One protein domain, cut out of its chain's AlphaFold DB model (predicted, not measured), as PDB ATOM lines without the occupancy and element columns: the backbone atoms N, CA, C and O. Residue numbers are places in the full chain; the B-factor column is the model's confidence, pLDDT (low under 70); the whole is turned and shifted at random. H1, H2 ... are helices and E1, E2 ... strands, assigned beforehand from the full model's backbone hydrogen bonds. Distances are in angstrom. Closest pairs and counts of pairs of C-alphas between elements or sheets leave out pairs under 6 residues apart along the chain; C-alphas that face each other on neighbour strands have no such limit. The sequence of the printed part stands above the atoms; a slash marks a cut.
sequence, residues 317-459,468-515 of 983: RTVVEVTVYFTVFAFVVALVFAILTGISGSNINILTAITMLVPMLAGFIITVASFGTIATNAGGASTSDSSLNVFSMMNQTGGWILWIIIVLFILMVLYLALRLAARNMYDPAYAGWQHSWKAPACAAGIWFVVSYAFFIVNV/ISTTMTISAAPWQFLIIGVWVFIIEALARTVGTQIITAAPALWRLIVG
ATOM      1  N   ARG A 317     128.914 122.618  93.463       90.56
ATOM      2  CA  ARG A 317     127.915 122.905  94.499       90.56
ATOM      3  C   ARG A 317     128.368 124.035  95.418       90.56
ATOM      4  O   ARG A 317     127.541 124.885  95.719       90.56
ATOM      5  N   THR A 318     129.635 124.065  95.849       91.94
ATOM      6  CA  THR A 318     130.139 125.169  96.689       91.94
ATOM      7  C   THR A 318     130.036 126.500  95.955       91.94
ATOM      8  O   THR A 318     129.449 127.425  96.496       91.94
ATOM      9  N   VAL A 319     130.543 126.591  94.723       93.88
ATOM     10  CA  VAL A 319     130.554 127.839  93.943       93.88
ATOM     11  C   VAL A 319     129.137 128.375  93.745       93.88
ATOM     12  O   VAL A 319     128.872 129.520  94.092       93.88
ATOM     13  N   VAL A 320     128.196 127.552  93.267       92.00
ATOM     14  CA  VAL A 320     126.813 128.008  93.031       92.00
ATOM     15  C   VAL A 320     126.095 128.353  94.342       92.00
ATOM     16  O   VAL A 320     125.321 129.306  94.376       92.00
ATOM     17  N   GLU A 321     126.347 127.615  95.427       90.69
ATOM     18  CA  GLU A 321     125.759 127.913  96.737       90.69
ATOM     19  C   GLU A 321     126.306 129.226  97.316       90.69
ATOM     20  O   GLU A 321     125.509 130.087  97.682       90.69
ATOM     21  N   VAL A 322     127.627 129.436  97.311       92.81
ATOM     22  CA  VAL A 322     128.242 130.704  97.740       92.81
ATOM     23  C   VAL A 322     127.727 131.867  96.896       92.81
ATOM     24  O   VAL A 322     127.254 132.840  97.474       92.81
ATOM     25  N   THR A 323     127.738 131.760  95.561       90.94
ATOM     26  CA  THR A 323     127.238 132.825  94.677       90.94
ATOM     27  C   THR A 323     125.792 133.186  95.009       90.94
ATOM     28  O   THR A 323     125.491 134.361  95.179       90.94
ATOM     29  N   VAL A 324     124.896 132.207  95.183       90.62
ATOM     30  CA  VAL A 324     123.491 132.497  95.520       90.62
ATOM     31  C   VAL A 324     123.348 133.143  96.900       90.62
ATOM     32  O   VAL A 324     122.619 134.126  97.015       90.62
ATOM     33  N   TYR A 325     124.036 132.654  97.936       92.25
ATOM     34  CA  TYR A 325     123.948 133.268  99.267       92.25
ATOM     35  C   TYR A 325     124.565 134.675  99.296       92.25
ATOM     36  O   TYR A 325     123.930 135.587  99.820       92.25
ATOM     37  N   PHE A 326     125.726 134.889  98.667       92.31
ATOM     38  CA  PHE A 326     126.369 136.205  98.562       92.31
ATOM     39  C   PHE A 326     125.498 137.196  97.774       92.31
ATOM     40  O   PHE A 326     125.310 138.323  98.227       92.31
ATOM     41  N   THR A 327     124.912 136.786  96.641       88.75
ATOM     42  CA  THR A 327     123.993 137.633  95.865       88.75
ATOM     43  C   THR A 327     122.723 137.961  96.649       88.75
ATOM     44  O   THR A 327     122.305 139.113  96.645       88.75
ATOM     45  N   VAL A 328     122.116 136.995  97.352       90.62
ATOM     46  CA  VAL A 328     120.913 137.245  98.170       90.62
ATOM     47  C   VAL A 328     121.222 138.177  99.342       90.62
ATOM     48  O   VAL A 328     120.474 139.126  99.556       90.62
ATOM     49  N   PHE A 329     122.327 137.963 100.061       92.12
ATOM     50  CA  PHE A 329     122.783 138.859 101.127       92.12
ATOM     51  C   PHE A 329     122.984 140.284 100.603       92.12
ATOM     52  O   PHE A 329     122.362 141.221 101.102       92.12
ATOM     53  N   ALA A 330     123.789 140.440  99.552       90.50
ATOM     54  CA  ALA A 330     124.112 141.742  98.992       90.50
ATOM     55  C   ALA A 330     122.877 142.461  98.427       90.50
ATOM     56  O   ALA A 330     122.720 143.655  98.654       90.50
ATOM     57  N   PHE A 331     121.969 141.742  97.757       88.75
ATOM     58  CA  PHE A 331     120.716 142.301  97.240       88.75
ATOM     59  C   PHE A 331     119.755 142.717  98.361       88.75
ATOM     60  O   PHE A 331     119.144 143.775  98.265       88.75
ATOM     61  N   VAL A 332     119.632 141.933  99.438       88.38
ATOM     62  CA  VAL A 332     118.780 142.290 100.586       88.38
ATOM     63  C   VAL A 332     119.332 143.512 101.318       88.38
ATOM     64  O   VAL A 332     118.567 144.431 101.600       88.38
ATOM     65  N   VAL A 333     120.642 143.578 101.576       87.38
ATOM     66  CA  VAL A 333     121.258 144.756 102.214       87.38
ATOM     67  C   VAL A 333     121.190 145.979 101.289       87.38
ATOM     68  O   VAL A 333     120.876 147.067 101.762       87.38
ATOM     69  N   ALA A 334     121.381 145.813  99.973       85.62
ATOM     70  CA  ALA A 334     121.209 146.885  98.989       85.62
ATOM     71  C   ALA A 334     119.771 147.410  98.937       85.62
ATOM     72  O   ALA A 334     119.566 148.618  98.910       85.62
ATOM     73  N   LEU A 335     118.775 146.523  98.963       83.50
ATOM     74  CA  LEU A 335     117.360 146.893  98.967       83.50
ATOM     75  C   LEU A 335     116.957 147.581 100.281       83.50
ATOM     76  O   LEU A 335     116.232 148.570 100.243       83.50
ATOM     77  N   VAL A 336     117.466 147.125 101.431       81.81
ATOM     78  CA  VAL A 336     117.269 147.813 102.720       81.81
ATOM     79  C   VAL A 336     117.921 149.197 102.703       81.81
ATOM     80  O   VAL A 336     117.257 150.170 103.043       81.81
ATOM     81  N   PHE A 337     119.175 149.321 102.256       76.50
ATOM     82  CA  PHE A 337     119.856 150.616 102.146       76.50
ATOM     83  C   PHE A 337     119.121 151.563 101.186       76.50
ATOM     84  O   PHE A 337     118.858 152.703 101.554       76.50
ATOM     85  N   ALA A 338     118.717 151.079 100.007       74.00
ATOM     86  CA  ALA A 338     117.950 151.842  99.023       74.00
ATOM     87  C   ALA A 338     116.649 152.403  99.615       74.00
ATOM     88  O   ALA A 338     116.360 153.592  99.459       74.00
ATOM     89  N   ILE A 339     115.909 151.562 100.349       72.81
ATOM     90  CA  ILE A 339     114.704 151.955 101.085       72.81
ATOM     91  C   ILE A 339     115.037 153.021 102.135       72.81
ATOM     92  O   ILE A 339     114.392 154.063 102.144       72.81
ATOM     93  N   LEU A 340     116.068 152.832 102.963       68.81
ATOM     94  CA  LEU A 340     116.463 153.811 103.986       68.81
ATOM     95  C   LEU A 340     116.855 155.172 103.387       68.81
ATOM     96  O   LEU A 340     116.399 156.211 103.870       68.81
ATOM     97  N   THR A 341     117.642 155.193 102.308       63.91
ATOM     98  CA  THR A 341     118.041 156.441 101.635       63.91
ATOM     99  C   THR A 341     116.869 157.131 100.939       63.91
ATOM    100  O   THR A 341     116.696 158.339 101.097       63.91
ATOM    101  N   GLY A 342     116.022 156.375 100.230       60.41
ATOM    102  CA  GLY A 342     114.832 156.899  99.549       60.41
ATOM    103  C   GLY A 342     113.685 157.281 100.494       60.41
ATOM    104  O   GLY A 342     112.717 157.897 100.058       60.41
ATOM    105  N   ILE A 343     113.794 156.925 101.776       58.56
ATOM    106  CA  ILE A 343     112.935 157.398 102.865       58.56
ATOM    107  C   ILE A 343     113.491 158.678 103.517       58.56
ATOM    108  O   ILE A 343     112.720 159.548 103.929       58.56
ATOM    109  N   SER A 344     114.819 158.780 103.646       58.28
ATOM    110  CA  SER A 344     115.489 159.903 104.323       58.28
ATOM    111  C   SER A 344     115.455 161.187 103.488       58.28
ATOM    112  O   SER A 344     115.241 162.268 104.033       58.28
ATOM    113  N   GLY A 345     115.599 161.074 102.163       53.09
ATOM    114  CA  GLY A 345     115.222 162.148 101.245       53.09
ATOM    115  C   GLY A 345     113.698 162.237 101.139       53.09
ATOM    116  O   GLY A 345     113.039 161.233 100.883       53.09
ATOM    117  N   SER A 346     113.118 163.429 101.290       49.09
ATOM    118  CA  SER A 346     111.659 163.655 101.355       49.09
ATOM    119  C   SER A 346     110.884 163.407 100.048       49.09
ATOM    120  O   SER A 346     109.698 163.721  99.971       49.09
ATOM    121  N   ASN A 347     111.527 162.836  99.028       54.19
ATOM    122  CA  ASN A 347     110.999 162.669  97.679       54.19
ATOM    123  C   ASN A 347     110.897 161.176  97.343       54.19
ATOM    124  O   ASN A 347     111.908 160.534  97.059       54.19
ATOM    125  N   ILE A 348     109.676 160.632  97.282       53.75
ATOM    126  CA  ILE A 348     109.433 159.215  96.935       53.75
ATOM    127  C   ILE A 348     109.966 158.835  95.536       53.75
ATOM    128  O   ILE A 348     110.241 157.673  95.250       53.75
ATOM    129  N   ASN A 349     110.190 159.839  94.690       52.94
ATOM    130  CA  ASN A 349     110.821 159.746  93.376       52.94
ATOM    131  C   ASN A 349     112.311 159.345  93.441       52.94
ATOM    132  O   ASN A 349     112.810 158.646  92.565       52.94
ATOM    133  N   ILE A 350     113.024 159.708  94.513       51.22
ATOM    134  CA  ILE A 350     114.413 159.270  94.724       51.22
ATOM    135  C   ILE A 350     114.450 157.757  95.004       51.22
ATOM    136  O   ILE A 350     115.378 157.065  94.583       51.22
ATOM    137  N   LEU A 351     113.414 157.205  95.647       55.19
ATOM    138  CA  LEU A 351     113.325 155.771  95.921       55.19
ATOM    139  C   LEU A 351     113.193 154.932  94.638       55.19
ATOM    140  O   LEU A 351     113.791 153.859  94.574       55.19
ATOM    141  N   THR A 352     112.471 155.386  93.605       61.53
ATOM    142  CA  THR A 352     112.357 154.634  92.336       61.53
ATOM    143  C   THR A 352     113.688 154.608  91.581       61.53
ATOM    144  O   THR A 352     114.119 153.536  91.149       61.53
ATOM    145  N   ALA A 353     114.390 155.745  91.521       61.91
ATOM    146  CA  ALA A 353     115.736 155.849  90.960       61.91
ATOM    147  C   ALA A 353     116.750 154.940  91.686       61.91
ATOM    148  O   ALA A 353     117.414 154.117  91.051       61.91
ATOM    149  N   ILE A 354     116.834 155.009  93.021       63.59
ATOM    150  CA  ILE A 354     117.776 154.175  93.792       63.59
ATOM    151  C   ILE A 354     117.386 152.684  93.727       63.59
ATOM    152  O   ILE A 354     118.266 151.826  93.661       63.59
ATOM    153  N   THR A 355     116.091 152.347  93.652       63.94
ATOM    154  CA  THR A 355     115.634 150.950  93.496       63.94
ATOM    155  C   THR A 355     116.109 150.325  92.178       63.94
ATOM    156  O   THR A 355     116.456 149.142  92.155       63.94
ATOM    157  N   MET A 356     116.209 151.098  91.090       68.56
ATOM    158  CA  MET A 356     116.797 150.615  89.831       68.56
ATOM    159  C   MET A 356     118.273 150.213  90.007       68.56
ATOM    160  O   MET A 356     118.704 149.184  89.477       68.56
ATOM    161  N   LEU A 357     119.023 150.995  90.792       76.88
ATOM    162  CA  LEU A 357     120.455 150.831  91.062       76.88
ATOM    163  C   LEU A 357     120.786 149.722  92.083       76.88
ATOM    164  O   LEU A 357     121.965 149.453  92.321       76.88
ATOM    165  N   VAL A 358     119.792 149.040  92.665       84.62
ATOM    166  CA  VAL A 358     120.002 147.990  93.686       84.62
ATOM    167  C   VAL A 358     121.018 146.908  93.274       84.62
ATOM    168  O   VAL A 358     121.830 146.543  94.124       84.62
ATOM    169  N   PRO A 359     121.078 146.405  92.020       86.81
ATOM    170  CA  PRO A 359     122.109 145.437  91.635       86.81
ATOM    171  C   PRO A 359     123.537 146.009  91.662       86.81
ATOM    172  O   PRO A 359     124.440 145.333  92.152       86.81
ATOM    173  N   MET A 360     123.743 147.261  91.231       84.69
ATOM    174  CA  MET A 360     125.031 147.963  91.361       84.69
ATOM    175  C   MET A 360     125.427 148.104  92.832       84.69
ATOM    176  O   MET A 360     126.537 147.744  93.223       84.69
ATOM    177  N   LEU A 361     124.495 148.590  93.652       85.06
ATOM    178  CA  LEU A 361     124.690 148.776  95.085       85.06
ATOM    179  C   LEU A 361     125.001 147.445  95.791       85.06
ATOM    180  O   LEU A 361     125.866 147.410  96.660       85.06
ATOM    181  N   ALA A 362     124.387 146.336  95.372       88.62
ATOM    182  CA  ALA A 362     124.735 144.998  95.846       88.62
ATOM    183  C   ALA A 362     126.185 144.619  95.484       88.62
ATOM    184  O   ALA A 362     126.907 144.106  96.338       88.62
ATOM    185  N   GLY A 363     126.645 144.927  94.265       87.19
ATOM    186  CA  GLY A 363     128.042 144.751  93.839       87.19
ATOM    187  C   GLY A 363     129.051 145.548  94.681       87.19
ATOM    188  O   GLY A 363     130.123 145.043  95.023       87.19
ATOM    189  N   PHE A 364     128.689 146.761  95.097       86.00
ATOM    190  CA  PHE A 364     129.501 147.558  96.020       86.00
ATOM    191  C   PHE A 364     129.426 147.047  97.468       86.00
ATOM    192  O   PHE A 364     130.462 146.932  98.118       86.00
ATOM    193  N   ILE A 365     128.253 146.636  97.959       88.50
ATOM    194  CA  ILE A 365     128.092 146.077  99.312       88.50
ATOM    195  C   ILE A 365     128.871 144.775  99.482       88.50
ATOM    196  O   ILE A 365     129.564 144.630 100.483       88.50
ATOM    197  N   ILE A 366     128.827 143.843  98.524       90.25
ATOM    198  CA  ILE A 366     129.631 142.611  98.615       90.25
ATOM    199  C   ILE A 366     131.133 142.906  98.526       90.25
ATOM    200  O   ILE A 366     131.922 142.229  99.181       90.25
ATOM    201  N   THR A 367     131.535 143.945  97.786       90.81
ATOM    202  CA  THR A 367     132.926 144.421  97.754       90.81
ATOM    203  C   THR A 367     133.348 144.931  99.134       90.81
ATOM    204  O   THR A 367     134.295 144.407  99.707       90.81
ATOM    205  N   VAL A 368     132.606 145.870  99.728       90.12
ATOM    206  CA  VAL A 368     132.921 146.451 101.048       90.12
ATOM    207  C   VAL A 368     132.835 145.407 102.175       90.12
ATOM    208  O   VAL A 368     133.758 145.299 102.978       90.12
ATOM    209  N   ALA A 369     131.783 144.583 102.206       90.88
ATOM    210  CA  ALA A 369     131.562 143.570 103.244       90.88
ATOM    211  C   ALA A 369     132.591 142.425 103.225       90.88
ATOM    212  O   ALA A 369     132.842 141.813 104.260       90.88
ATOM    213  N   SER A 370     133.209 142.149 102.071       91.75
ATOM    214  CA  SER A 370     134.304 141.175 101.950       91.75
ATOM    215  C   SER A 370     135.694 141.768 102.224       91.75
ATOM    216  O   SER A 370     136.687 141.078 102.005       91.75
ATOM    217  N   PHE A 371     135.773 142.999 102.755       91.25
ATOM    218  CA  PHE A 371     137.007 143.775 102.981       91.25
ATOM    219  C   PHE A 371     137.739 144.165 101.683       91.25
ATOM    220  O   PHE A 371     138.955 144.347 101.655       91.25
ATOM    221  N   GLY A 372     136.975 144.311 100.602       89.38
ATOM    222  CA  GLY A 372     137.426 144.843  99.327       89.38
ATOM    223  C   GLY A 372     137.620 146.357  99.313       89.38
ATOM    224  O   GLY A 372     137.646 147.050 100.333       89.38
ATOM    225  N   THR A 373     137.762 146.893  98.106       88.50
ATOM    226  CA  THR A 373     137.950 148.326  97.857       88.50
ATOM    227  C   THR A 373     137.200 148.724  96.593       88.50
ATOM    228  O   THR A 373     137.224 147.995  95.600       88.50
ATOM    229  N   ILE A 374     136.534 149.874  96.633       87.19
ATOM    230  CA  ILE A 374     135.962 150.553  95.473       87.19
ATOM    231  C   ILE A 374     136.988 151.601  95.038       87.19
ATOM    232  O   ILE A 374     137.359 152.469  95.829       87.19
ATOM    233  N   ALA A 375     137.477 151.494  93.808       84.19
ATOM    234  CA  ALA A 375     138.445 152.416  93.231       84.19
ATOM    235  C   ALA A 375     137.729 153.428  92.329       84.19
ATOM    236  O   ALA A 375     136.882 153.045  91.516       84.19
ATOM    237  N   THR A 376     138.089 154.703  92.458       82.44
ATOM    238  CA  THR A 376     137.726 155.764  91.518       82.44
ATOM    239  C   THR A 376     139.001 156.234  90.827       82.44
ATOM    240  O   THR A 376     139.786 156.977  91.418       82.44
ATOM    241  N   ASN A 377     139.214 155.768  89.598       77.12
ATOM    242  CA  ASN A 377     140.397 156.102  88.807       77.12
ATOM    243  C   ASN A 377     140.063 157.266  87.867       77.12
ATOM    244  O   ASN A 377     139.028 157.213  87.190       77.12
ATOM    245  N   ALA A 378     140.921 158.283  87.807       72.25
ATOM    246  CA  ALA A 378     140.694 159.501  87.024       72.25
ATOM    247  C   ALA A 378     141.863 159.755  86.058       72.25
ATOM    248  O   ALA A 378     142.789 160.505  86.356       72.25
ATOM    249  N   GLY A 379     141.825 159.112  84.887       63.91
ATOM    250  CA  GLY A 379     142.857 159.264  83.859       63.91
ATOM    251  C   GLY A 379     142.738 160.609  83.142       63.91
ATOM    252  O   GLY A 379     141.700 160.885  82.545       63.91
ATOM    253  N   GLY A 380     143.794 161.423  83.186       62.25
ATOM    254  CA  GLY A 380     143.872 162.754  82.575       62.25
ATOM    255  C   GLY A 380     145.184 163.458  82.948       62.25
ATOM    256  O   GLY A 380     146.082 162.835  83.508       62.25
ATOM    257  N   ALA A 381     145.295 164.763  82.675       50.88
ATOM    258  CA  ALA A 381     146.513 165.548  82.939       50.88
ATOM    259  C   ALA A 381     146.864 165.720  84.437       50.88
ATOM    260  O   ALA A 381     147.981 166.110  84.771       50.88
ATOM    261  N   SER A 382     145.926 165.420  85.338       52.69
ATOM    262  CA  SER A 382     146.120 165.427  86.789       52.69
ATOM    263  C   SER A 382     145.307 164.290  87.416       52.69
ATOM    264  O   SER A 382     144.092 164.401  87.567       52.69
ATOM    265  N   THR A 383     145.977 163.182  87.736       52.94
ATOM    266  CA  THR A 383     145.367 161.939  88.232       52.94
ATOM    267  C   THR A 383     145.169 161.976  89.750       52.94
ATOM    268  O   THR A 383     146.116 161.769  90.509       52.94
ATOM    269  N   SER A 384     143.939 162.218  90.203       58.75
ATOM    270  CA  SER A 384     143.542 162.158  91.618       58.75
ATOM    271  C   SER A 384     142.825 160.843  91.951       58.75
ATOM    272  O   SER A 384     141.656 160.823  92.345       58.75
ATOM    273  N   ASP A 385     143.536 159.725  91.790       66.50
ATOM    274  CA  ASP A 385     143.003 158.405  92.134       66.50
ATOM    275  C   ASP A 385     142.609 158.347  93.618       66.50
ATOM    276  O   ASP A 385     143.370 158.728  94.508       66.50
ATOM    277  N   SER A 386     141.394 157.872  93.882       72.25
ATOM    278  CA  SER A 386     140.833 157.766  95.233       72.25
ATOM    279  C   SER A 386     140.245 156.376  95.463       72.25
ATOM    280  O   SER A 386     139.748 155.722  94.545       72.25
ATOM    281  N   SER A 387     140.313 155.895  96.705       79.19
ATOM    282  CA  SER A 387     139.888 154.540  97.063       79.19
ATOM    283  C   SER A 387     139.020 154.539  98.314       79.19
ATOM    284  O   SER A 387     139.465 154.966  99.379       79.19
ATOM    285  N   LEU A 388     137.810 153.993  98.206       80.31
ATOM    286  CA  LEU A 388     136.926 153.746  99.340       80.31
ATOM    287  C   LEU A 388     137.066 152.281  99.765       80.31
ATOM    288  O   LEU A 388     136.676 151.368  99.034       80.31
ATOM    289  N   ASN A 389     137.622 152.052 100.950       84.56
ATOM    290  CA  ASN A 389     137.651 150.740 101.591       84.56
ATOM    291  C   ASN A 389     136.781 150.758 102.858       84.56
ATOM    292  O   ASN A 389     136.336 151.813 103.314       84.56
ATOM    293  N   VAL A 390     136.509 149.587 103.440       84.06
ATOM    294  CA  VAL A 390     135.591 149.508 104.587       84.06
ATOM    295  C   VAL A 390     136.079 150.313 105.801       84.06
ATOM    296  O   VAL A 390     135.262 150.877 106.520       84.06
ATOM    297  N   PHE A 391     137.394 150.455 105.993       82.62
ATOM    298  CA  PHE A 391     137.978 151.221 107.097       82.62
ATOM    299  C   PHE A 391     137.835 152.735 106.893       82.62
ATOM    300  O   PHE A 391     137.417 153.434 107.815       82.62
ATOM    301  N   SER A 392     138.078 153.245 105.680       82.50
ATOM    302  CA  SER A 392     137.866 154.667 105.367       82.50
ATOM    303  C   SER A 392     136.389 155.065 105.452       82.50
ATOM    304  O   SER A 392     136.076 156.197 105.807       82.50
ATOM    305  N   MET A 393     135.471 154.136 105.159       79.38
ATOM    306  CA  MET A 393     134.028 154.360 105.289       79.38
ATOM    307  C   MET A 393     133.516 154.211 106.736       79.38
ATOM    308  O   MET A 393     132.537 154.861 107.093       79.38
ATOM    309  N   MET A 394     134.167 153.408 107.590       77.75
ATOM    310  CA  MET A 394     133.792 153.271 109.011       77.75
ATOM    311  C   MET A 394     134.064 154.532 109.841       77.75
ATOM    312  O   MET A 394     133.349 154.765 110.812       77.75
ATOM    313  N   ASN A 395     135.032 155.363 109.441       79.00
ATOM    314  CA  ASN A 395     135.352 156.626 110.121       79.00
ATOM    315  C   ASN A 395     134.381 157.781 109.793       79.00
ATOM    316  O   ASN A 395     134.534 158.870 110.340       79.00
ATOM    317  N   GLN A 396     133.406 157.574 108.901       77.06
ATOM    318  CA  GLN A 396     132.431 158.594 108.506       77.06
ATOM    319  C   GLN A 396     131.178 158.577 109.395       77.06
ATOM    320  O   GLN A 396     130.831 157.558 109.997       77.06
ATOM    321  N   THR A 397     130.437 159.689 109.426       58.44
ATOM    322  CA  THR A 397     129.141 159.791 110.117       58.44
ATOM    323  C   THR A 397     128.180 158.694 109.646       58.44
ATOM    324  O   THR A 397     127.859 158.596 108.465       58.44
ATOM    325  N   GLY A 398     127.723 157.843 110.574       68.06
ATOM    326  CA  GLY A 398     126.886 156.672 110.268       68.06
ATOM    327  C   GLY A 398     127.651 155.376 109.948       68.06
ATOM    328  O   GLY A 398     127.023 154.328 109.806       68.06
ATOM    329  N   GLY A 399     128.990 155.399 109.912       74.19
ATOM    330  CA  GLY A 399     129.851 154.250 109.592       74.19
ATOM    331  C   GLY A 399     129.663 153.014 110.485       74.19
ATOM    332  O   GLY A 399     129.993 151.903 110.070       74.19
ATOM    333  N   TRP A 400     129.041 153.162 111.660       76.62
ATOM    334  CA  TRP A 400     128.660 152.054 112.549       76.62
ATOM    335  C   TRP A 400     127.770 150.996 111.872       76.62
ATOM    336  O   TRP A 400     127.840 149.821 112.232       76.62
ATOM    337  N   ILE A 401     126.984 151.365 110.851       78.00
ATOM    338  CA  ILE A 401     126.152 150.407 110.106       78.00
ATOM    339  C   ILE A 401     126.993 149.363 109.348       78.00
ATOM    340  O   ILE A 401     126.545 148.234 109.138       78.00
ATOM    341  N   LEU A 402     128.242 149.694 108.994       82.00
ATOM    342  CA  LEU A 402     129.160 148.771 108.324       82.00
ATOM    343  C   LEU A 402     129.575 147.620 109.244       82.00
ATOM    344  O   LEU A 402     129.689 146.496 108.763       82.00
ATOM    345  N   TRP A 403     129.696 147.842 110.559       80.56
ATOM    346  CA  TRP A 403     129.937 146.757 111.521       80.56
ATOM    347  C   TRP A 403     128.814 145.717 111.504       80.56
ATOM    348  O   TRP A 403     129.094 144.519 111.526       80.56
ATOM    349  N   ILE A 404     127.553 146.143 111.385       84.06
ATOM    350  CA  ILE A 404     126.414 145.221 111.262       84.06
ATOM    351  C   ILE A 404     126.504 144.430 109.950       84.06
ATOM    352  O   ILE A 404     126.322 143.213 109.954       84.06
ATOM    353  N   ILE A 405     126.841 145.087 108.837       86.25
ATOM    354  CA  ILE A 405     127.003 144.429 107.530       86.25
ATOM    355  C   ILE A 405     128.160 143.410 107.564       86.25
ATOM    356  O   ILE A 405     127.989 142.289 107.082       86.25
ATOM    357  N   ILE A 406     129.295 143.745 108.188       86.81
ATOM    358  CA  ILE A 406     130.440 142.841 108.398       86.81
ATOM    359  C   ILE A 406     130.033 141.635 109.257       86.81
ATOM    360  O   ILE A 406     130.291 140.495 108.874       86.81
ATOM    361  N   VAL A 407     129.361 141.852 110.395       87.88
ATOM    362  CA  VAL A 407     128.913 140.766 111.283       87.88
ATOM    363  C   VAL A 407     127.937 139.832 110.561       87.88
ATOM    364  O   VAL A 407     128.097 138.613 110.629       87.88
ATOM    365  N   LEU A 408     126.976 140.368 109.805       88.69
ATOM    366  CA  LEU A 408     126.050 139.563 109.002       88.69
ATOM    367  C   LEU A 408     126.767 138.787 107.881       88.69
ATOM    368  O   LEU A 408     126.430 137.625 107.638       88.69
ATOM    369  N   PHE A 409     127.781 139.376 107.240       92.81
ATOM    370  CA  PHE A 409     128.611 138.689 106.244       92.81
ATOM    371  C   PHE A 409     129.416 137.535 106.867       92.81
ATOM    372  O   PHE A 409     129.399 136.421 106.342       92.81
ATOM    373  N   ILE A 410     130.047 137.752 108.026       92.38
ATOM    374  CA  ILE A 410     130.781 136.711 108.765       92.38
ATOM    375  C   ILE A 410     129.836 135.580 109.199       92.38
ATOM    376  O   ILE A 410     130.153 134.405 109.004       92.38
ATOM    377  N   LEU A 411     128.644 135.899 109.714       90.56
ATOM    378  CA  LEU A 411     127.630 134.899 110.070       90.56
ATOM    379  C   LEU A 411     127.163 134.085 108.848       90.56
ATOM    380  O   LEU A 411     126.995 132.868 108.955       90.56
ATOM    381  N   MET A 412     127.022 134.711 107.675       93.38
ATOM    382  CA  MET A 412     126.746 134.007 106.416       93.38
ATOM    383  C   MET A 412     127.906 133.086 106.001       93.38
ATOM    384  O   MET A 412     127.659 131.948 105.599       93.38
ATOM    385  N   VAL A 413     129.160 133.539 106.107       93.88
ATOM    386  CA  VAL A 413     130.361 132.735 105.807       93.88
ATOM    387  C   VAL A 413     130.448 131.509 106.727       93.88
ATOM    388  O   VAL A 413     130.655 130.394 106.246       93.88
ATOM    389  N   LEU A 414     130.203 131.681 108.029       90.75
ATOM    390  CA  LEU A 414     130.148 130.583 109.003       90.75
ATOM    391  C   LEU A 414     128.998 129.608 108.703       90.75
ATOM    392  O   LEU A 414     129.193 128.392 108.731       90.75
ATOM    393  N   TYR A 415     127.814 130.117 108.347       90.69
ATOM    394  CA  TYR A 415     126.681 129.290 107.928       90.69
ATOM    395  C   TYR A 415     127.002 128.468 106.665       90.69
ATOM    396  O   TYR A 415     126.729 127.266 106.628       90.69
ATOM    397  N   LEU A 416     127.640 129.074 105.659       92.69
ATOM    398  CA  LEU A 416     128.095 128.388 104.443       92.69
ATOM    399  C   LEU A 416     129.133 127.300 104.750       92.69
ATOM    400  O   LEU A 416     129.008 126.187 104.233       92.69
ATOM    401  N   ALA A 417     130.100 127.572 105.632       91.88
ATOM    402  CA  ALA A 417     131.077 126.580 106.086       91.88
ATOM    403  C   ALA A 417     130.408 125.398 106.814       91.88
ATOM    404  O   ALA A 417     130.751 124.243 106.562       91.88
ATOM    405  N   LEU A 418     129.398 125.654 107.651       89.00
ATOM    406  CA  LEU A 418     128.619 124.605 108.319       89.00
ATOM    407  C   LEU A 418     127.792 123.767 107.327       89.00
ATOM    408  O   LEU A 418     127.780 122.538 107.428       89.00
ATOM    409  N   ARG A 419     127.147 124.383 106.324       89.19
ATOM    410  CA  ARG A 419     126.455 123.626 105.259       89.19
ATOM    411  C   ARG A 419     127.415 122.768 104.449       89.19
ATOM    412  O   ARG A 419     127.089 121.624 104.132       89.19
ATOM    413  N   LEU A 420     128.591 123.303 104.134       90.31
ATOM    414  CA  LEU A 420     129.640 122.583 103.425       90.31
ATOM    415  C   LEU A 420     130.174 121.406 104.254       90.31
ATOM    416  O   LEU A 420     130.306 120.312 103.714       90.31
ATOM    417  N   ALA A 421     130.398 121.585 105.559       88.06
ATOM    418  CA  ALA A 421     130.812 120.509 106.460       88.06
ATOM    419  C   ALA A 421     129.781 119.372 106.492       88.06
ATOM    420  O   ALA A 421     130.124 118.216 106.241       88.06
ATOM    421  N   ALA A 422     128.498 119.701 106.685       85.25
ATOM    422  CA  ALA A 422     127.423 118.713 106.642       85.25
ATOM    423  C   ALA A 422     127.346 117.999 105.281       85.25
ATOM    424  O   ALA A 422     127.182 116.783 105.224       85.25
ATOM    425  N   ARG A 423     127.514 118.729 104.168       86.19
ATOM    426  CA  ARG A 423     127.561 118.143 102.820       86.19
ATOM    427  C   ARG A 423     128.741 117.181 102.654       86.19
ATOM    428  O   ARG A 423     128.562 116.113 102.079       86.19
ATOM    429  N   ASN A 424     129.914 117.528 103.177       85.81
ATOM    430  CA  ASN A 424     131.121 116.703 103.111       85.81
ATOM    431  C   ASN A 424     130.993 115.402 103.933       85.81
ATOM    432  O   ASN A 424     131.615 114.408 103.572       85.81
ATOM    433  N   MET A 425     130.143 115.369 104.969       80.94
ATOM    434  CA  MET A 425     129.792 114.131 105.689       80.94
ATOM    435  C   MET A 425     128.904 113.184 104.860       80.94
ATOM    436  O   MET A 425     128.981 111.971 105.033       80.94
ATOM    437  N   TYR A 426     128.078 113.714 103.947       76.56
ATOM    438  CA  TYR A 426     127.262 112.908 103.023       76.56
ATOM    439  C   TYR A 426     127.998 112.532 101.724       76.56
ATOM    440  O   TYR A 426     127.702 111.493 101.139       76.56
ATOM    441  N   ASP A 427     128.937 113.365 101.263       79.88
ATOM    442  CA  ASP A 427     129.713 113.164 100.031       79.88
ATOM    443  C   ASP A 427     131.236 113.238 100.296       79.88
ATOM    444  O   ASP A 427     131.911 114.176  99.850       79.88
ATOM    445  N   PRO A 428     131.807 112.254 101.025       79.12
ATOM    446  CA  PRO A 428     133.212 112.275 101.440       79.12
ATOM    447  C   PRO A 428     134.204 112.226 100.268       79.12
ATOM    448  O   PRO A 428     135.354 112.633 100.428       79.12
ATOM    449  N   ALA A 429     133.768 111.818  99.070       83.00
ATOM    450  CA  ALA A 429     134.597 111.800  97.861       83.00
ATOM    451  C   ALA A 429     135.171 113.184  97.494       83.00
ATOM    452  O   ALA A 429     136.222 113.265  96.862       83.00
ATOM    453  N   TYR A 430     134.519 114.275  97.917       80.19
ATOM    454  CA  TYR A 430     134.995 115.647  97.701       80.19
ATOM    455  C   TYR A 430     135.529 116.336  98.973       80.19
ATOM    456  O   TYR A 430     135.965 117.490  98.917       80.19
ATOM    457  N   ALA A 431     135.546 115.635 100.110       82.00
ATOM    458  CA  ALA A 431     135.964 116.182 101.400       82.00
ATOM    459  C   ALA A 431     137.492 116.320 101.556       82.00
ATOM    460  O   ALA A 431     137.943 117.098 102.390       82.00
ATOM    461  N   GLY A 432     138.306 115.628 100.753       84.31
ATOM    462  CA  GLY A 432     139.772 115.707 100.832       84.31
ATOM    463  C   GLY A 432     140.351 117.092 100.490       84.31
ATOM    464  O   GLY A 432     139.833 117.805  99.626       84.31
ATOM    465  N   TRP A 433     141.467 117.461 101.131       90.69
ATOM    466  CA  TRP A 433     142.179 118.733 100.901       90.69
ATOM    467  C   TRP A 433     142.628 118.929  99.445       90.69
ATOM    468  O   TRP A 433     142.578 120.038  98.929       90.69
ATOM    469  N   GLN A 434     142.933 117.844  98.731       90.00
ATOM    470  CA  GLN A 434     143.222 117.792  97.286       90.00
ATOM    471  C   GLN A 434     142.146 118.416  96.359       90.00
ATOM    472  O   GLN A 434     142.331 118.509  95.141       90.00
ATOM    473  N   HIS A 435     140.984 118.797  96.897       87.81
ATOM    474  CA  HIS A 435     139.897 119.451  96.166       87.81
ATOM    475  C   HIS A 435     139.537 120.847  96.701       87.81
ATOM    476  O   HIS A 435     138.741 121.531  96.056       87.81
ATOM    477  N   SER A 436     140.147 121.303  97.803       90.31
ATOM    478  CA  SER A 436     139.833 122.592  98.441       90.31
ATOM    479  C   SER A 436     140.119 123.798  97.546       90.31
ATOM    480  O   SER A 436     139.386 124.773  97.618       90.31
ATOM    481  N   TRP A 437     141.123 123.726  96.662       92.94
ATOM    482  CA  TRP A 437     141.507 124.814  95.749       92.94
ATOM    483  C   TRP A 437     140.514 125.053  94.599       92.94
ATOM    484  O   TRP A 437     140.475 126.144  94.030       92.94
ATOM    485  N   LYS A 438     139.689 124.053  94.252       94.75
ATOM    486  CA  LYS A 438     138.848 124.084  93.043       94.75
ATOM    487  C   LYS A 438     137.701 125.092  93.139       94.75
ATOM    488  O   LYS A 438     137.409 125.771  92.159       94.75
ATOM    489  N   ALA A 439     137.056 125.200  94.303       94.12
ATOM    490  CA  ALA A 439     135.993 126.186  94.514       94.12
ATOM    491  C   ALA A 439     136.540 127.632  94.584       94.12
ATOM    492  O   ALA A 439     136.009 128.462  93.850       94.12
ATOM    493  N   PRO A 440     137.616 127.939  95.338       95.88
ATOM    494  CA  PRO A 440     138.307 129.232  95.318       95.88
ATOM    495  C   PRO A 440     138.716 129.694  93.923       95.88
ATOM    496  O   PRO A 440     138.340 130.789  93.520       95.88
ATOM    497  N   ALA A 441     139.426 128.857  93.158       95.81
ATOM    498  CA  ALA A 441     139.900 129.225  91.824       95.81
ATOM    499  C   ALA A 441     138.738 129.480  90.848       95.81
ATOM    500  O   ALA A 441     138.762 130.441  90.081       95.81
ATOM    501  N   CYS A 442     137.686 128.655  90.908       95.00
ATOM    502  CA  CYS A 442     136.492 128.831  90.084       95.00
ATOM    503  C   CYS A 442     135.691 130.084  90.483       95.00
ATOM    504  O   CYS A 442     135.290 130.848  89.608       95.00
ATOM    505  N   ALA A 443     135.508 130.339  91.782       93.69
ATOM    506  CA  ALA A 443     134.830 131.535  92.280       93.69
ATOM    507  C   ALA A 443     135.604 132.818  91.946       93.69
ATOM    508  O   ALA A 443     134.997 133.778  91.481       93.69
ATOM    509  N   ALA A 444     136.931 132.816  92.099       92.94
ATOM    510  CA  ALA A 444     137.795 133.928  91.710       92.94
ATOM    511  C   ALA A 444     137.733 134.190  90.193       92.94
ATOM    512  O   ALA A 444     137.527 135.326  89.778       92.94
ATOM    513  N   GLY A 445     137.816 133.150  89.355       92.19
ATOM    514  CA  GLY A 445     137.687 133.290  87.900       92.19
ATOM    515  C   GLY A 445     136.326 133.845  87.460       92.19
ATOM    516  O   GLY A 445     136.264 134.731  86.610       92.19
ATOM    517  N   ILE A 446     135.233 133.385  88.081       89.50
ATOM    518  CA  ILE A 446     133.889 133.938  87.854       89.50
ATOM    519  C   ILE A 446     133.829 135.399  88.314       89.50
ATOM    520  O   ILE A 446     133.355 136.249  87.564       89.50
ATOM    521  N   TRP A 447     134.328 135.710  89.515       88.12
ATOM    522  CA  TRP A 447     134.249 137.058  90.075       88.12
ATOM    523  C   TRP A 447     135.081 138.076  89.292       88.12
ATOM    524  O   TRP A 447     134.662 139.223  89.165       88.12
ATOM    525  N   PHE A 448     136.212 137.660  88.715       89.19
ATOM    526  CA  PHE A 448     137.005 138.474  87.794       89.19
ATOM    527  C   PHE A 448     136.170 138.893  86.578       89.19
ATOM    528  O   PHE A 448     135.921 140.082  86.383       89.19
ATOM    529  N   VAL A 449     135.646 137.924  85.817       86.62
ATOM    530  CA  VAL A 449     134.827 138.195  84.620       86.62
ATOM    531  C   VAL A 449     133.595 139.034  84.970       86.62
ATOM    532  O   VAL A 449     133.295 140.008  84.284       86.62
ATOM    533  N   VAL A 450     132.901 138.691  86.057       83.88
ATOM    534  CA  VAL A 450     131.681 139.382  86.497       83.88
ATOM    535  C   VAL A 450     131.960 140.822  86.939       83.88
ATOM    536  O   VAL A 450     131.192 141.713  86.577       83.88
ATOM    537  N   SER A 451     133.058 141.078  87.661       80.94
ATOM    538  CA  SER A 451     133.421 142.434  88.103       80.94
ATOM    539  C   SER A 451     133.698 143.352  86.915       80.94
ATOM    540  O   SER A 451     133.118 144.433  86.827       80.94
ATOM    541  N   TYR A 452     134.529 142.896  85.972       80.50
ATOM    542  CA  TYR A 452     134.928 143.699  84.815       80.50
ATOM    543  C   TYR A 452     133.816 143.872  83.770       80.50
ATOM    544  O   TYR A 452     133.710 144.940  83.168       80.50
ATOM    545  N   ALA A 453     132.969 142.861  83.555       79.44
ATOM    546  CA  ALA A 453     131.874 142.962  82.591       79.44
ATOM    547  C   ALA A 453     130.687 143.786  83.120       79.44
ATOM    548  O   ALA A 453     130.126 144.587  82.373       79.44
ATOM    549  N   PHE A 454     130.306 143.598  84.392       81.25
ATOM    550  CA  PHE A 454     128.990 144.016  84.895       81.25
ATOM    551  C   PHE A 454     129.003 144.942  86.122       81.25
ATOM    552  O   PHE A 454     127.930 145.418  86.485       81.25
ATOM    553  N   PHE A 455     130.159 145.231  86.739       81.50
ATOM    554  CA  PHE A 455     130.276 146.079  87.942       81.50
ATOM    555  C   PHE A 455     131.243 147.270  87.775       81.50
ATOM    556  O   PHE A 455     131.961 147.645  88.703       81.50
ATOM    557  N   ILE A 456     131.235 147.886  86.586       82.81
ATOM    558  CA  ILE A 456     131.984 149.113  86.269       82.81
ATOM    559  C   ILE A 456     131.019 150.225  85.838       82.81
ATOM    560  O   ILE A 456     130.259 150.041  84.886       82.81
ATOM    561  N   VAL A 457     131.107 151.388  86.489       85.69
ATOM    562  CA  VAL A 457     130.665 152.679  85.935       85.69
ATOM    563  C   VAL A 457     131.865 153.321  85.240       85.69
ATOM    564  O   VAL A 457     132.969 153.321  85.790       85.69
ATOM    565  N   ASN A 458     131.666 153.902  84.062       84.75
ATOM    566  CA  ASN A 458     132.679 154.718  83.401       84.75
ATOM    567  C   ASN A 458     132.038 155.942  82.741       84.75
ATOM    568  O   ASN A 458     130.915 155.868  82.234       84.75
ATOM    569  N   VAL A 459     132.781 157.044  82.756       85.19
ATOM    570  CA  VAL A 459     132.501 158.260  81.999       85.19
ATOM    571  C   VAL A 459     133.778 158.625  81.248       85.19
ATOM    572  O   VAL A 459     134.767 159.032  81.862       85.19
ATOM    573  N   ILE A 468     142.214 166.548  74.223       71.06
ATOM    574  CA  ILE A 468     142.188 165.981  75.576       71.06
ATOM    575  C   ILE A 468     141.156 164.854  75.643       71.06
ATOM    576  O   ILE A 468     139.973 165.068  75.363       71.06
ATOM    577  N   SER A 469     141.593 163.675  76.081       74.50
ATOM    578  CA  SER A 469     140.720 162.601  76.554       74.50
ATOM    579  C   SER A 469     140.916 162.387  78.058       74.50
ATOM    580  O   SER A 469     142.038 162.268  78.548       74.50
ATOM    581  N   THR A 470     139.802 162.349  78.786       78.19
ATOM    582  CA  THR A 470     139.741 162.160  80.239       78.19
ATOM    583  C   THR A 470     138.778 161.016  80.533       78.19
ATOM    584  O   THR A 470     137.676 160.986  79.989       78.19
ATOM    585  N   THR A 471     139.156 160.086  81.408       80.56
ATOM    586  CA  THR A 471     138.340 158.898  81.704       80.56
ATOM    587  C   THR A 471     138.203 158.698  83.206       80.56
ATOM    588  O   THR A 471     139.175 158.368  83.887       80.56
ATOM    589  N   MET A 472     136.977 158.825  83.716       80.44
ATOM    590  CA  MET A 472     136.628 158.474  85.092       80.44
ATOM    591  C   MET A 472     136.063 157.051  85.135       80.44
ATOM    592  O   MET A 472     135.139 156.721  84.395       80.44
ATOM    593  N   THR A 473     136.586 156.204  86.020       82.38
ATOM    594  CA  THR A 473     136.086 154.835  86.238       82.38
ATOM    595  C   THR A 473     135.791 154.610  87.712       82.38
ATOM    596  O   THR A 473     136.684 154.803  88.531       82.38
ATOM    597  N   ILE A 474     134.586 154.140  88.043       85.19
ATOM    598  CA  ILE A 474     134.222 153.672  89.387       85.19
ATOM    599  C   ILE A 474     133.968 152.165  89.307       85.19
ATOM    600  O   ILE A 474     133.047 151.718  88.619       85.19
ATOM    601  N   SER A 475     134.775 151.372  90.005       85.31
ATOM    602  CA  SER A 475     134.660 149.910  90.003       85.31
ATOM    603  C   SER A 475     135.072 149.303  91.340       85.31
ATOM    604  O   SER A 475     135.719 149.944  92.167       85.31
ATOM    605  N   ALA A 476     134.776 148.017  91.534       85.75
ATOM    606  CA  ALA A 476     135.575 147.222  92.462       85.75
ATOM    607  C   ALA A 476     137.053 147.240  92.017       85.75
ATOM    608  O   ALA A 476     137.348 147.280  90.817       85.75
ATOM    609  N   ALA A 477     137.981 147.233  92.970       85.56
ATOM    610  CA  ALA A 477     139.409 147.267  92.680       85.56
ATOM    611  C   ALA A 477     139.873 146.000  91.922       85.56
ATOM    612  O   ALA A 477     139.327 144.917  92.166       85.56
ATOM    613  N   PRO A 478     140.906 146.084  91.056       84.12
ATOM    614  CA  PRO A 478     141.366 144.970  90.217       84.12
ATOM    615  C   PRO A 478     141.611 143.639  90.938       84.12
ATOM    616  O   PRO A 478     141.405 142.582  90.355       84.12
ATOM    617  N   TRP A 479     142.022 143.668  92.209       86.12
ATOM    618  CA  TRP A 479     142.315 142.483  93.024       86.12
ATOM    619  C   TRP A 479     141.095 141.863  93.730       86.12
ATOM    620  O   TRP A 479     141.234 140.819  94.371       86.12
ATOM    621  N   GLN A 480     139.890 142.440  93.615       89.81
ATOM    622  CA  GLN A 480     138.694 141.994  94.352       89.81
ATOM    623  C   GLN A 480     138.344 140.511  94.123       89.81
ATOM    624  O   GLN A 480     137.835 139.831  95.014       89.81
ATOM    625  N   PHE A 481     138.646 139.971  92.941       90.88
ATOM    626  CA  PHE A 481     138.413 138.559  92.636       90.88
ATOM    627  C   PHE A 481     139.266 137.600  93.489       90.88
ATOM    628  O   PHE A 481     138.804 136.507  93.824       90.88
ATOM    629  N   LEU A 482     140.472 138.017  93.898       93.31
ATOM    630  CA  LEU A 482     141.331 137.251  94.805       93.31
ATOM    631  C   LEU A 482     140.729 137.198  96.211       93.31
ATOM    632  O   LEU A 482     140.715 136.134  96.825       93.31
ATOM    633  N   ILE A 483     140.161 138.312  96.687       93.81
ATOM    634  CA  ILE A 483     139.483 138.407  97.989       93.81
ATOM    635  C   ILE A 483     138.298 137.430  98.051       93.81
ATOM    636  O   ILE A 483     138.170 136.671  99.012       93.81
ATOM    637  N   ILE A 484     137.479 137.355  96.998       93.19
ATOM    638  CA  ILE A 484     136.390 136.366  96.906       93.19
ATOM    639  C   ILE A 484     136.927 134.924  96.854       93.19
ATOM    640  O   ILE A 484     136.365 134.039  97.503       93.19
ATOM    641  N   GLY A 485     138.050 134.682  96.167       94.75
ATOM    642  CA  GLY A 485     138.759 133.399  96.217       94.75
ATOM    643  C   GLY A 485     139.190 133.009  97.638       94.75
ATOM    644  O   GLY A 485     138.925 131.887  98.072       94.75
ATOM    645  N   VAL A 486     139.782 133.943  98.391       96.62
ATOM    646  CA  VAL A 486     140.185 133.754  99.795       96.62
ATOM    647  C   VAL A 486     138.977 133.452 100.683       96.62
ATOM    648  O   VAL A 486     139.028 132.492 101.450       96.62
ATOM    649  N   TRP A 487     137.858 134.169 100.543       95.81
ATOM    650  CA  TRP A 487     136.639 133.874 101.310       95.81
ATOM    651  C   TRP A 487     136.061 132.484 101.015       95.81
ATOM    652  O   TRP A 487     135.659 131.778 101.941       95.81
ATOM    653  N   VAL A 488     136.082 132.031  99.758       96.44
ATOM    654  CA  VAL A 488     135.680 130.656  99.419       96.44
ATOM    655  C   VAL A 488     136.678 129.624  99.956       96.44
ATOM    656  O   VAL A 488     136.263 128.537 100.362       96.44
ATOM    657  N   PHE A 489     137.971 129.953 100.035       95.44
ATOM    658  CA  PHE A 489     138.964 129.076 100.664       95.44
ATOM    659  C   PHE A 489     138.762 128.988 102.179       95.44
ATOM    660  O   PHE A 489     138.821 127.890 102.721       95.44
ATOM    661  N   ILE A 490     138.430 130.094 102.852       95.69
ATOM    662  CA  ILE A 490     138.054 130.116 104.273       95.69
ATOM    663  C   ILE A 490     136.829 129.222 104.516       95.69
ATOM    664  O   ILE A 490     136.854 128.397 105.428       95.69
ATOM    665  N   ILE A 491     135.796 129.301 103.667       94.94
ATOM    666  CA  ILE A 491     134.613 128.421 103.733       94.94
ATOM    667  C   ILE A 491     135.014 126.942 103.581       94.94
ATOM    668  O   ILE A 491     134.623 126.109 104.400       94.94
ATOM    669  N   GLU A 492     135.820 126.603 102.569       93.94
ATOM    670  CA  GLU A 492     136.297 125.234 102.320       93.94
ATOM    671  C   GLU A 492     137.260 124.722 103.417       93.94
ATOM    672  O   GLU A 492     137.241 123.529 103.734       93.94
ATOM    673  N   ALA A 493     138.061 125.585 104.044       93.00
ATOM    674  CA  ALA A 493     138.967 125.231 105.136       93.00
ATOM    675  C   ALA A 493     138.208 125.002 106.454       93.00
ATOM    676  O   ALA A 493     138.315 123.921 107.034       93.00
ATOM    677  N   LEU A 494     137.378 125.964 106.884       91.94
ATOM    678  CA  LEU A 494     136.548 125.859 108.094       91.94
ATOM    679  C   LEU A 494     135.649 124.618 108.062       91.94
ATOM    680  O   LEU A 494     135.484 123.942 109.078       91.94
ATOM    681  N   ALA A 495     135.113 124.277 106.888       91.25
ATOM    682  CA  ALA A 495     134.281 123.095 106.699       91.25
ATOM    683  C   ALA A 495     135.023 121.751 106.844       91.25
ATOM    684  O   ALA A 495     134.371 120.718 107.009       91.25
ATOM    685  N   ARG A 496     136.362 121.746 106.759       87.75
ATOM    686  CA  ARG A 496     137.217 120.557 106.935       87.75
ATOM    687  C   ARG A 496     137.853 120.471 108.319       87.75
ATOM    688  O   ARG A 496     138.116 119.363 108.773       87.75
ATOM    689  N   THR A 497     138.108 121.605 108.972       87.88
ATOM    690  CA  THR A 497     138.799 121.661 110.270       87.88
ATOM    691  C   THR A 497     137.836 121.647 111.456       87.88
ATOM    692  O   THR A 497     137.922 120.757 112.299       87.88
ATOM    693  N   VAL A 498     136.912 122.612 111.527       85.25
ATOM    694  CA  VAL A 498     136.065 122.838 112.717       85.25
ATOM    695  C   VAL A 498     134.593 122.503 112.461       85.25
ATOM    696  O   VAL A 498     133.887 122.084 113.374       85.25
ATOM    697  N   GLY A 499     134.110 122.646 111.223       79.75
ATOM    698  CA  GLY A 499     132.687 122.506 110.895       79.75
ATOM    699  C   GLY A 499     132.104 121.128 111.223       79.75
ATOM    700  O   GLY A 499     130.992 121.045 111.738       79.75
ATOM    701  N   THR A 500     132.863 120.055 110.996       76.69
ATOM    702  CA  THR A 500     132.498 118.681 111.387       76.69
ATOM    703  C   THR A 500     132.395 118.522 112.905       76.69
ATOM    704  O   THR A 500     131.430 117.926 113.377       76.69
ATOM    705  N   GLN A 501     133.330 119.103 113.663       82.50
ATOM    706  CA  GLN A 501     133.356 119.050 115.130       82.50
ATOM    707  C   GLN A 501     132.200 119.846 115.757       82.50
ATOM    708  O   GLN A 501     131.559 119.383 116.695       82.50
ATOM    709  N   ILE A 502     131.875 121.025 115.212       80.75
ATOM    710  CA  ILE A 502     130.726 121.833 115.661       80.75
ATOM    711  C   ILE A 502     129.412 121.073 115.423       80.75
ATOM    712  O   ILE A 502     128.522 121.078 116.273       80.75
ATOM    713  N   ILE A 503     129.297 120.393 114.281       76.69
ATOM    714  CA  ILE A 503     128.128 119.580 113.927       76.69
ATOM    715  C   ILE A 503     127.929 118.402 114.889       76.69
ATOM    716  O   ILE A 503     126.795 118.155 115.305       76.69
ATOM    717  N   THR A 504     128.994 117.682 115.251       77.69
ATOM    718  CA  THR A 504     128.906 116.546 116.183       77.69
ATOM    719  C   THR A 504     128.701 116.998 117.628       77.69
ATOM    720  O   THR A 504     127.938 116.357 118.349       77.69
ATOM    721  N   ALA A 505     129.301 118.121 118.037       82.00
ATOM    722  CA  ALA A 505     129.126 118.702 119.367       82.00
ATOM    723  C   ALA A 505     127.730 119.317 119.592       82.00
ATOM    724  O   ALA A 505     127.235 119.308 120.718       82.00
ATOM    725  N   ALA A 506     127.070 119.826 118.543       79.94
ATOM    726  CA  ALA A 506     125.766 120.484 118.649       79.94
ATOM    727  C   ALA A 506     124.690 119.898 117.701       79.94
ATOM    728  O   ALA A 506     124.247 120.578 116.765       79.94
ATOM    729  N   PRO A 507     124.158 118.683 117.973       69.62
ATOM    730  CA  PRO A 507     123.137 118.030 117.138       69.62
ATOM    731  C   PRO A 507     121.856 118.851 116.897       69.62
ATOM    732  O   PRO A 507     121.130 118.604 115.933       69.62
ATOM    733  N   ALA A 508     121.569 119.850 117.737       72.94
ATOM    734  CA  ALA A 508     120.458 120.780 117.540       72.94
ATOM    735  C   ALA A 508     120.618 121.649 116.272       72.94
ATOM    736  O   ALA A 508     119.639 121.845 115.545       72.94
ATOM    737  N   LEU A 509     121.838 122.111 115.951       67.25
ATOM    738  CA  LEU A 509     122.100 122.935 114.759       67.25
ATOM    739  C   LEU A 509     121.876 122.168 113.447       67.25
ATOM    740  O   LEU A 509     121.569 122.782 112.423       67.25
ATOM    741  N   TRP A 510     121.959 120.833 113.467       67.31
ATOM    742  CA  TRP A 510     121.753 119.963 112.301       67.31
ATOM    743  C   TRP A 510     120.449 120.286 111.551       67.31
ATOM    744  O   TRP A 510     120.428 120.329 110.320       67.31
ATOM    745  N   ARG A 511     119.371 120.620 112.280       67.75
ATOM    746  CA  ARG A 511     118.063 120.979 111.696       67.75
ATOM    747  C   ARG A 511     118.073 122.298 110.910       67.75
ATOM    748  O   ARG A 511     117.291 122.429 109.972       67.75
ATOM    749  N   LEU A 512     118.946 123.244 111.263       67.19
ATOM    750  CA  LEU A 512     119.103 124.541 110.587       67.19
ATOM    751  C   LEU A 512     120.064 124.448 109.387       67.19
ATOM    752  O   LEU A 512     119.858 125.091 108.358       67.19
ATOM    753  N   ILE A 513     121.100 123.615 109.508       70.31
ATOM    754  CA  ILE A 513     122.152 123.443 108.497       70.31
ATOM    755  C   ILE A 513     121.661 122.568 107.326       70.31
ATOM    756  O   ILE A 513     121.755 122.956 106.155       70.31
ATOM    757  N   VAL A 514     121.099 121.393 107.636       60.16
ATOM    758  CA  VAL A 514     120.871 120.274 106.691       60.16
ATOM    759  C   VAL A 514     119.528 120.360 105.951       60.16
ATOM    760  O   VAL A 514     119.181 119.486 105.160       60.16
ATOM    761  N   GLY A 515     118.767 121.443 106.145       53.56
ATOM    762  CA  GLY A 515     117.442 121.659 105.552       53.56
ATOM    763  C   GLY A 515     117.373 121.450 104.029       53.56
ATOM    764  O   GLY A 515     117.570 122.383 103.252       53.56
TER     765      GLY A 515
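Overview. This is residues 317 to 459 and 468 to 515 of the 983 residues of a protein of Alloscardovia theropitheci (UniProt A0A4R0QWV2). Two pairs of long helices running opposite ways, H1 with H5 and H6 with H7, make the body, and at one end the helical hairpin H1 and H2 spreads away from a narrow four-stranded sheet as a V, with H3 crossing between them. At the other end the short H8 and H9 pack on H5. The printed part has 191 residues with nine named helices and four named strands, in the order H1 H2 H3 E1 E2 H4 H5 H6 E3 E4 H7 H8 H9; the class is mixed, and the antiparallel sheet runs E2 E1 E4 E3. It is elongated, 61 by 38 by 28 A, and only just compact, close to loose, with a radius of gyration of the C-alphas of 19.0 A.

Arrangement. H1, residues 317 to 344, touches H2, residues 348 to 356, with 335 to 343 alone; the closest C-alphas are Gly 342 and Leu 351, 4.1 A. H3, residues 358 to 369, touches H1, C-alphas Ala 330 and Ala 362 closest at 4.6 A, only just about perpendicular at 70.3 degrees. E1, residues 373 to 379, and E2, residues 386 to 389, form a hairpin, with N 374 and O 388 within hydrogen-bond range at 2.8 A. H4, residues 390 to 394, touches H5, residues 400 to 426, the hub touching six helices; their closest C-alphas are Met 394 and Trp 400, 6.4 A. H1 and H5 run opposite ways at a shallow tilt of 22 degrees, C-alphas Val 322 and Leu 416 closest at 7.1 A. H6, residues 438 to 454, grazes the sheet with 450 to 454. E4, residues 468 to 476, has E1 on one side, N 375 to O 475 at 2.9 A, and E3, residues 456 to 459, on the other, N 457 to O 474 at 2.9 A. H3 is on this sheet in two layers, a helix over a sheet, at a height of 9.2 A. H7, residues 480 to 497, touches H6 at a shallow tilt of 26 degrees, opposite ways, C-alphas Pro 440 and Gly 485 closest at 4.3 A. H8, residues 499 to 505, and H9, residues 510 to 513, touch H5, with closest C-alphas Ala 421 and Gly 499 at 5.2 A, and Arg 419 and Ile 513 at 5.4 A. Every O i to N i+4 pair is within hydrogen-bond range in H1, H3, H4, H6 and H8, against 4 of 5 in H2, 22 of 23 in H5 and 13 of 14 in H7; H9 is too short for one.

Along the chain. H1 begins at C-alpha 317 (127.915, 122.905, 94.499) and spans 40.2 A; H5 spans 40.3 A, H6 23.7 A, E4 26.1 A and H7 25.8 A. H9 ends at C-alpha 513 (122.152, 123.443, 108.497).

Size, cuts and confidence. The C-alphas farthest apart, Ile 468 and Pro 507, are 66.3 A apart. Residues 460 to 467 are not printed; C-alphas 459 and 468 across this cut are 14.0 A apart. The link from H5 to H6 is long, 11 residues. Mean pLDDT of the printed part is 81.7, with 33 residues under 70, among them 340 to 356 and 379 to 385.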